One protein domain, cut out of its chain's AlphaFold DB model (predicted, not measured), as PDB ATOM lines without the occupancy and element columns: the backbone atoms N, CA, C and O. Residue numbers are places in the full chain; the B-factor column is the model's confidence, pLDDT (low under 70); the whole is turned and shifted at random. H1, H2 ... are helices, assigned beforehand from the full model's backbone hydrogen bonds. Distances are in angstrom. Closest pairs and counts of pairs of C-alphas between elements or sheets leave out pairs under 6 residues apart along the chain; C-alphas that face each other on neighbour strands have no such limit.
ATOM      1  N   SER A  15     154.976 167.338 154.438       71.12
ATOM      2  CA  SER A  15     155.490 166.005 154.779       71.12
ATOM      3  C   SER A  15     157.014 166.003 154.900       71.12
ATOM      4  O   SER A  15     157.546 165.472 155.873       71.12
ATOM      5  N   LYS A  16     157.733 166.661 153.981       76.56
ATOM      6  CA  LYS A  16     159.204 166.723 154.016       76.56
ATOM      7  C   LYS A  16     159.737 167.469 155.240       76.56
ATOM      8  O   LYS A  16     160.673 166.992 155.881       76.56
ATOM      9  N   VAL A  17     159.121 168.598 155.598       81.62
ATOM     10  CA  VAL A  17     159.484 169.356 156.809       81.62
ATOM     11  C   VAL A  17     159.202 168.535 158.065       81.62
ATOM     12  O   VAL A  17     160.061 168.457 158.939       81.62
ATOM     13  N   THR A  18     158.048 167.866 158.140       81.00
ATOM     14  CA  THR A  18     157.702 167.021 159.294       81.00
ATOM     15  C   THR A  18     158.673 165.851 159.455       81.00
ATOM     16  O   THR A  18     159.122 165.590 160.568       81.00
ATOM     17  N   VAL A  19     159.052 165.180 158.361       81.81
ATOM     18  CA  VAL A  19     160.037 164.083 158.383       81.81
ATOM     19  C   VAL A  19     161.408 164.582 158.842       81.81
ATOM     20  O   VAL A  19     162.029 163.950 159.691       81.81
ATOM     21  N   PHE A  20     161.863 165.733 158.340       81.94
ATOM     22  CA  PHE A  20     163.139 166.328 158.745       81.94
ATOM     23  C   PHE A  20     163.145 166.737 160.226       81.94
ATOM     24  O   PHE A  20     164.105 166.467 160.948       81.94
ATOM     25  N   LEU A  21     162.047 167.332 160.703       83.69
ATOM     26  CA  LEU A  21     161.868 167.688 162.108       83.69
ATOM     27  C   LEU A  21     161.874 166.438 162.999       83.69
ATOM     28  O   LEU A  21     162.562 166.424 164.016       83.69
ATOM     29  N   LEU A  22     161.171 165.372 162.597       81.25
ATOM     30  CA  LEU A  22     161.188 164.092 163.308       81.25
ATOM     31  C   LEU A  22     162.603 163.509 163.366       81.25
ATOM     32  O   LEU A  22     163.036 163.092 164.434       81.25
ATOM     33  N   LEU A  23     163.334 163.523 162.247       83.62
ATOM     34  CA  LEU A  23     164.698 163.000 162.158       83.62
ATOM     35  C   LEU A  23     165.673 163.744 163.083       83.62
ATOM     36  O   LEU A  23     166.595 163.127 163.604       83.62
ATOM     37  N   MET A  24     165.478 165.046 163.312       80.38
ATOM     38  CA  MET A  24     166.289 165.845 164.242       80.38
ATOM     39  C   MET A  24     165.844 165.701 165.703       80.38
ATOM     40  O   MET A  24     166.683 165.556 166.588       80.38
ATOM     41  N   PHE A  25     164.540 165.724 165.983       82.75
ATOM     42  CA  PHE A  25     164.026 165.672 167.357       82.75
ATOM     43  C   PHE A  25     164.085 164.275 167.967       82.75
ATOM     44  O   PHE A  25     164.285 164.144 169.172       82.75
ATOM     45  N   TYR A  26     163.931 163.233 167.154       81.38
ATOM     46  CA  TYR A  26     163.996 161.849 167.599       81.38
ATOM     47  C   TYR A  26     165.339 161.493 168.272       81.38
ATOM     48  O   TYR A  26     165.309 161.069 169.429       81.38
ATOM     49  N   PRO A  27     166.522 161.720 167.659       80.00
ATOM     50  CA  PRO A  27     167.801 161.448 168.312       80.00
ATOM     51  C   PRO A  27     168.037 162.379 169.502       80.00
ATOM     52  O   PRO A  27     168.541 161.929 170.526       80.00
ATOM     53  N   VAL A  28     167.627 163.649 169.421       82.31
ATOM     54  CA  VAL A  28     167.766 164.602 170.532       82.31
ATOM     55  C   VAL A  28     166.956 164.148 171.748       82.31
ATOM     56  O   VAL A  28     167.489 164.109 172.855       82.31
ATOM     57  N   GLY A  29     165.704 163.727 171.561       80.38
ATOM     58  CA  GLY A  29     164.871 163.183 172.635       80.38
ATOM     59  C   GLY A  29     165.464 161.913 173.251       80.38
ATOM     60  O   GLY A  29     165.441 161.738 174.470       80.38
ATOM     61  N   LEU A  30     166.071 161.064 172.423       80.19
ATOM     62  CA  LEU A  30     166.712 159.818 172.837       80.19
ATOM     63  C   LEU A  30     168.004 160.081 173.644       80.19
ATOM     64  O   LEU A  30     168.227 159.455 174.683       80.19
ATOM     65  N   ILE A  31     168.803 161.074 173.236       81.75
ATOM     66  CA  ILE A  31     170.002 161.542 173.954       81.75
ATOM     67  C   ILE A  31     169.623 162.175 175.301       81.75
ATOM     68  O   ILE A  31     170.206 161.824 176.329       81.75
ATOM     69  N   VAL A  32     168.618 163.057 175.325       79.44
ATOM     70  CA  VAL A  32     168.121 163.690 176.562       79.44
ATOM     71  C   VAL A  32     167.609 162.631 177.543       79.44
ATOM     72  O   VAL A  32     167.898 162.698 178.739       79.44
ATOM     73  N   MET A  33     166.927 161.597 177.045       74.00
ATOM     74  CA  MET A  33     166.482 160.471 177.864       74.00
ATOM     75  C   MET A  33     167.648 159.648 178.441       74.00
ATOM     76  O   MET A  33     167.568 159.164 179.576       74.00
ATOM     77  N   TRP A  34     168.755 159.508 177.710       74.56
ATOM     78  CA  TRP A  34     169.958 158.847 178.220       74.56
ATOM     79  C   TRP A  34     170.671 159.662 179.295       74.56
ATOM     80  O   TRP A  34     171.099 159.079 180.297       74.56
ATOM     81  N   PHE A  35     170.717 160.985 179.131       79.94
ATOM     82  CA  PHE A  35     171.309 161.918 180.089       79.94
ATOM     83  C   PHE A  35     170.508 162.026 181.395       79.94
ATOM     84  O   PHE A  35     171.028 162.487 182.407       79.94
ATOM     85  N   TRP A  36     169.257 161.549 181.416       73.19
ATOM     86  CA  TRP A  36     168.447 161.489 182.628       73.19
ATOM     87  C   TRP A  36     168.751 160.225 183.461       73.19
ATOM     88  O   TRP A  36     168.458 159.098 183.038       73.19
ATOM     89  N   PRO A  37     169.326 160.358 184.673       68.88
ATOM     90  CA  PRO A  37     169.809 159.219 185.457       68.88
ATOM     91  C   PRO A  37     168.700 158.492 186.232       68.88
ATOM     92  O   PRO A  37     168.940 157.425 186.785       68.88
ATOM     93  N   LYS A  38     167.469 159.028 186.261       76.44
ATOM     94  CA  LYS A  38     166.349 158.420 187.005       76.44
ATOM     95  C   LYS A  38     165.854 157.087 186.435       76.44
ATOM     96  O   LYS A  38     165.117 156.381 187.116       76.44
ATOM     97  N   TRP A  39     166.202 156.746 185.196       73.50
ATOM     98  CA  TRP A  39     165.653 155.571 184.522       73.50
ATOM     99  C   TRP A  39     166.582 154.365 184.654       73.50
ATOM    100  O   TRP A  39     167.777 154.460 184.369       73.50
ATOM    101  N   LYS A  40     166.016 153.207 185.024       81.19
ATOM    102  CA  LYS A  40     166.734 151.926 184.999       81.19
ATOM    103  C   LYS A  40     167.211 151.629 183.574       81.19
ATOM    104  O   LYS A  40     166.454 151.782 182.617       81.19
ATOM    105  N   LEU A  41     168.448 151.147 183.455       80.62
ATOM    106  CA  LEU A  41     169.133 150.868 182.185       80.62
ATOM    107  C   LEU A  41     168.309 149.963 181.245       80.62
ATOM    108  O   LEU A  41     168.220 150.226 180.052       80.62
ATOM    109  N   TRP A  42     167.601 148.980 181.804       78.19
ATOM    110  CA  TRP A  42     166.682 148.092 181.079       78.19
ATOM    111  C   TRP A  42     165.549 148.821 180.346       78.19
ATOM    112  O   TRP A  42     165.201 148.457 179.227       78.19
ATOM    113  N   ILE A  43     164.998 149.874 180.954       80.81
ATOM    114  CA  ILE A  43     163.912 150.665 180.362       80.81
ATOM    115  C   ILE A  43     164.465 151.523 179.223       80.81
ATOM    116  O   ILE A  43     163.821 151.651 178.184       80.81
ATOM    117  N   LYS A  44     165.681 152.062 179.387       76.94
ATOM    118  CA  LYS A  44     166.372 152.801 178.321       76.94
ATOM    119  C   LYS A  44     166.582 151.905 177.103       76.94
ATOM    120  O   LYS A  44     166.165 152.276 176.015       76.94
ATOM    121  N   ILE A  45     167.134 150.706 177.303       82.06
ATOM    122  CA  ILE A  45     167.377 149.751 176.214       82.06
ATOM    123  C   ILE A  45     166.061 149.369 175.531       82.06
ATOM    124  O   ILE A  45     165.956 149.528 174.320       82.06
ATOM    125  N   GLY A  46     165.037 148.956 176.286       81.81
ATOM    126  CA  GLY A  46     163.739 148.575 175.720       81.81
ATOM    127  C   GLY A  46     163.082 149.688 174.897       81.81
ATOM    128  O   GLY A  46     162.636 149.439 173.778       81.81
ATOM    129  N   LEU A  47     163.090 150.931 175.396       81.31
ATOM    130  CA  LEU A  47     162.486 152.058 174.681       81.31
ATOM    131  C   LEU A  47     163.265 152.443 173.417       81.31
ATOM    132  O   LEU A  47     162.666 152.907 172.456       81.31
ATOM    133  N   THR A  48     164.585 152.244 173.396       80.69
ATOM    134  CA  THR A  48     165.393 152.465 172.187       80.69
ATOM    135  C   THR A  48     165.280 151.321 171.186       80.69
ATOM    136  O   THR A  48     165.326 151.552 169.984       80.69
ATOM    137  N   LEU A  49     165.074 150.093 171.664       83.75
ATOM    138  CA  LEU A  49     165.017 148.905 170.819       83.75
ATOM    139  C   LEU A  49     163.741 148.873 169.973       83.75
ATOM    140  O   LEU A  49     163.806 148.560 168.791       83.75
ATOM    141  N   ILE A  50     162.590 149.234 170.553       84.69
ATOM    142  CA  ILE A  50     161.288 149.242 169.864       84.69
ATOM    143  C   ILE A  50     161.326 150.053 168.555       84.69
ATOM    144  O   ILE A  50     161.051 149.486 167.499       84.69
ATOM    145  N   PRO A  51     161.675 151.350 168.563       81.94
ATOM    146  CA  PRO A  51     161.705 152.146 167.345       81.94
ATOM    147  C   PRO A  51     162.813 151.705 166.382       81.94
ATOM    148  O   PRO A  51     162.596 151.756 165.178       81.94
ATOM    149  N   VAL A  52     163.952 151.201 166.872       84.88
ATOM    150  CA  VAL A  52     164.998 150.620 166.008       84.88
ATOM    151  C   VAL A  52     164.472 149.394 165.259       84.88
ATOM    152  O   VAL A  52     164.680 149.283 164.054       84.88
ATOM    153  N   ILE A  53     163.739 148.508 165.939       87.31
ATOM    154  CA  ILE A  53     163.100 147.340 165.319       87.31
ATOM    155  C   ILE A  53     162.039 147.785 164.309       87.31
ATOM    156  O   ILE A  53     162.000 147.254 163.205       87.31
ATOM    157  N   PHE A  54     161.209 148.774 164.649       87.50
ATOM    158  CA  PHE A  54     160.185 149.298 163.740       87.50
ATOM    159  C   PHE A  54     160.783 149.929 162.481       87.50
ATOM    160  O   PHE A  54     160.310 149.658 161.380       87.50
ATOM    161  N   ILE A  55     161.835 150.740 162.624       86.19
ATOM    162  CA  ILE A  55     162.541 151.344 161.489       86.19
ATOM    163  C   ILE A  55     163.211 150.250 160.654       86.19
ATOM    164  O   ILE A  55     163.053 150.239 159.439       86.19
ATOM    165  N   GLY A  56     163.901 149.300 161.290       86.56
ATOM    166  CA  GLY A  56     164.540 148.178 160.601       86.56
ATOM    167  C   GLY A  56     163.542 147.325 159.817       86.56
ATOM    168  O   GLY A  56     163.751 147.063 158.636       86.56
ATOM    169  N   ALA A  57     162.417 146.958 160.432       86.19
ATOM    170  CA  ALA A  57     161.343 146.223 159.769       86.19
ATOM    171  C   ALA A  57     160.727 147.030 158.617       86.19
ATOM    172  O   ALA A  57     160.511 146.487 157.537       86.19
ATOM    173  N   GLY A  58     160.504 148.334 158.813       86.00
ATOM    174  CA  GLY A  58     160.014 149.228 157.766       86.00
ATOM    175  C   GLY A  58     160.961 149.303 156.568       86.00
ATOM    176  O   GLY A  58     160.509 149.208 155.433       86.00
ATOM    177  N   LEU A  59     162.272 149.397 156.806       84.31
ATOM    178  CA  LEU A  59     163.282 149.388 155.745       84.31
ATOM    179  C   LEU A  59     163.328 148.055 154.995       84.31
ATOM    180  O   LEU A  59     163.444 148.064 153.777       84.31
ATOM    181  N   ILE A  60     163.193 146.920 155.691       83.00
ATOM    182  CA  ILE A  60     163.128 145.597 155.051       83.00
ATOM    183  C   ILE A  60     161.893 145.497 154.151       83.00
ATOM    184  O   ILE A  60     161.999 145.039 153.017       83.00
ATOM    185  N   VAL A  61     160.735 145.962 154.627       83.06
ATOM    186  CA  VAL A  61     159.503 145.982 153.826       83.06
ATOM    187  C   VAL A  61     159.674 146.887 152.607       83.06
ATOM    188  O   VAL A  61     159.365 146.467 151.498       83.06
ATOM    189  N   LEU A  62     160.227 148.089 152.776       77.56
ATOM    190  CA  LEU A  62     160.497 148.997 151.659       77.56
ATOM    191  C   LEU A  62     161.468 148.383 150.641       77.56
ATOM    192  O   LEU A  62     161.183 148.417 149.451       77.56
ATOM    193  N   ALA A  63     162.548 147.750 151.101       76.12
ATOM    194  CA  ALA A  63     163.501 147.062 150.234       76.12
ATOM    195  C   ALA A  63     162.875 145.862 149.503       76.12
ATOM    196  O   ALA A  63     163.209 145.597 148.355       76.12
ATOM    197  N   SER A  64     161.936 145.150 150.136       72.06
ATOM    198  CA  SER A  64     161.197 144.058 149.487       72.06
ATOM    199  C   SER A  64     160.170 144.538 148.455       72.06
ATOM    200  O   SER A  64     159.741 143.760 147.608       72.06
ATOM    201  N   LEU A  65     159.770 145.810 148.522       65.69
ATOM    202  CA  LEU A  65     158.851 146.444 147.576       65.69
ATOM    203  C   LEU A  65     159.583 147.157 146.431       65.69
ATOM    204  O   LEU A  65     158.928 147.695 145.536       65.69
TER     205      LEU A  65
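Overview. This is residues 15 to 65 of the 108 residues of an uncharacterized protein of candidate division WWE3 bacterium (UniProt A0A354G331). Two long helices, H2 and H1, make an open helical hairpin, a narrow V joined near residues 36 to 40, whose arms spread apart toward residues 15 and 65. The printed part has 51 residues, with two named helices in the order H1, H2 and no named strand; the class is all helix. The whole is loose, with a radius of gyration of the C-alphas of 13.5 A, and flat, spanning 41 by 24 by 9 A.

Arrangement. H2, residues 41 to 64, and H1, residues 15 to 35, form a helical hairpin. They only just touch, with 3 pairs of C-alphas within 8 A, through residues 44 to 48 of H2 and 30 to 34 of H1 alone. The closest C-alphas, those of Trp 34 and Lys 44, are 7.0 A apart. The helices run opposite ways at a shallow tilt of 27 degrees. Their O i to N i+4 pairs are within hydrogen-bond range in 19 of 20 cases in H2 and 15 of 17 in H1.

Along the chain. H2 measures 34.3 A from C-alpha 41 at (169.133, 150.868, 182.185) to C-alpha 64 at (161.197, 144.058, 149.487). H1 measures 30.1 A and begins at C-alpha 15, at (155.490, 166.005, 154.779).

Size, cuts and confidence. The C-alphas farthest apart, those of Lys 38 and Leu 65, are 41.9 A apart. The printed part has no cut, and the link from H1 to H2 is tight. The pLDDT is under 70 at residues 37 and 65.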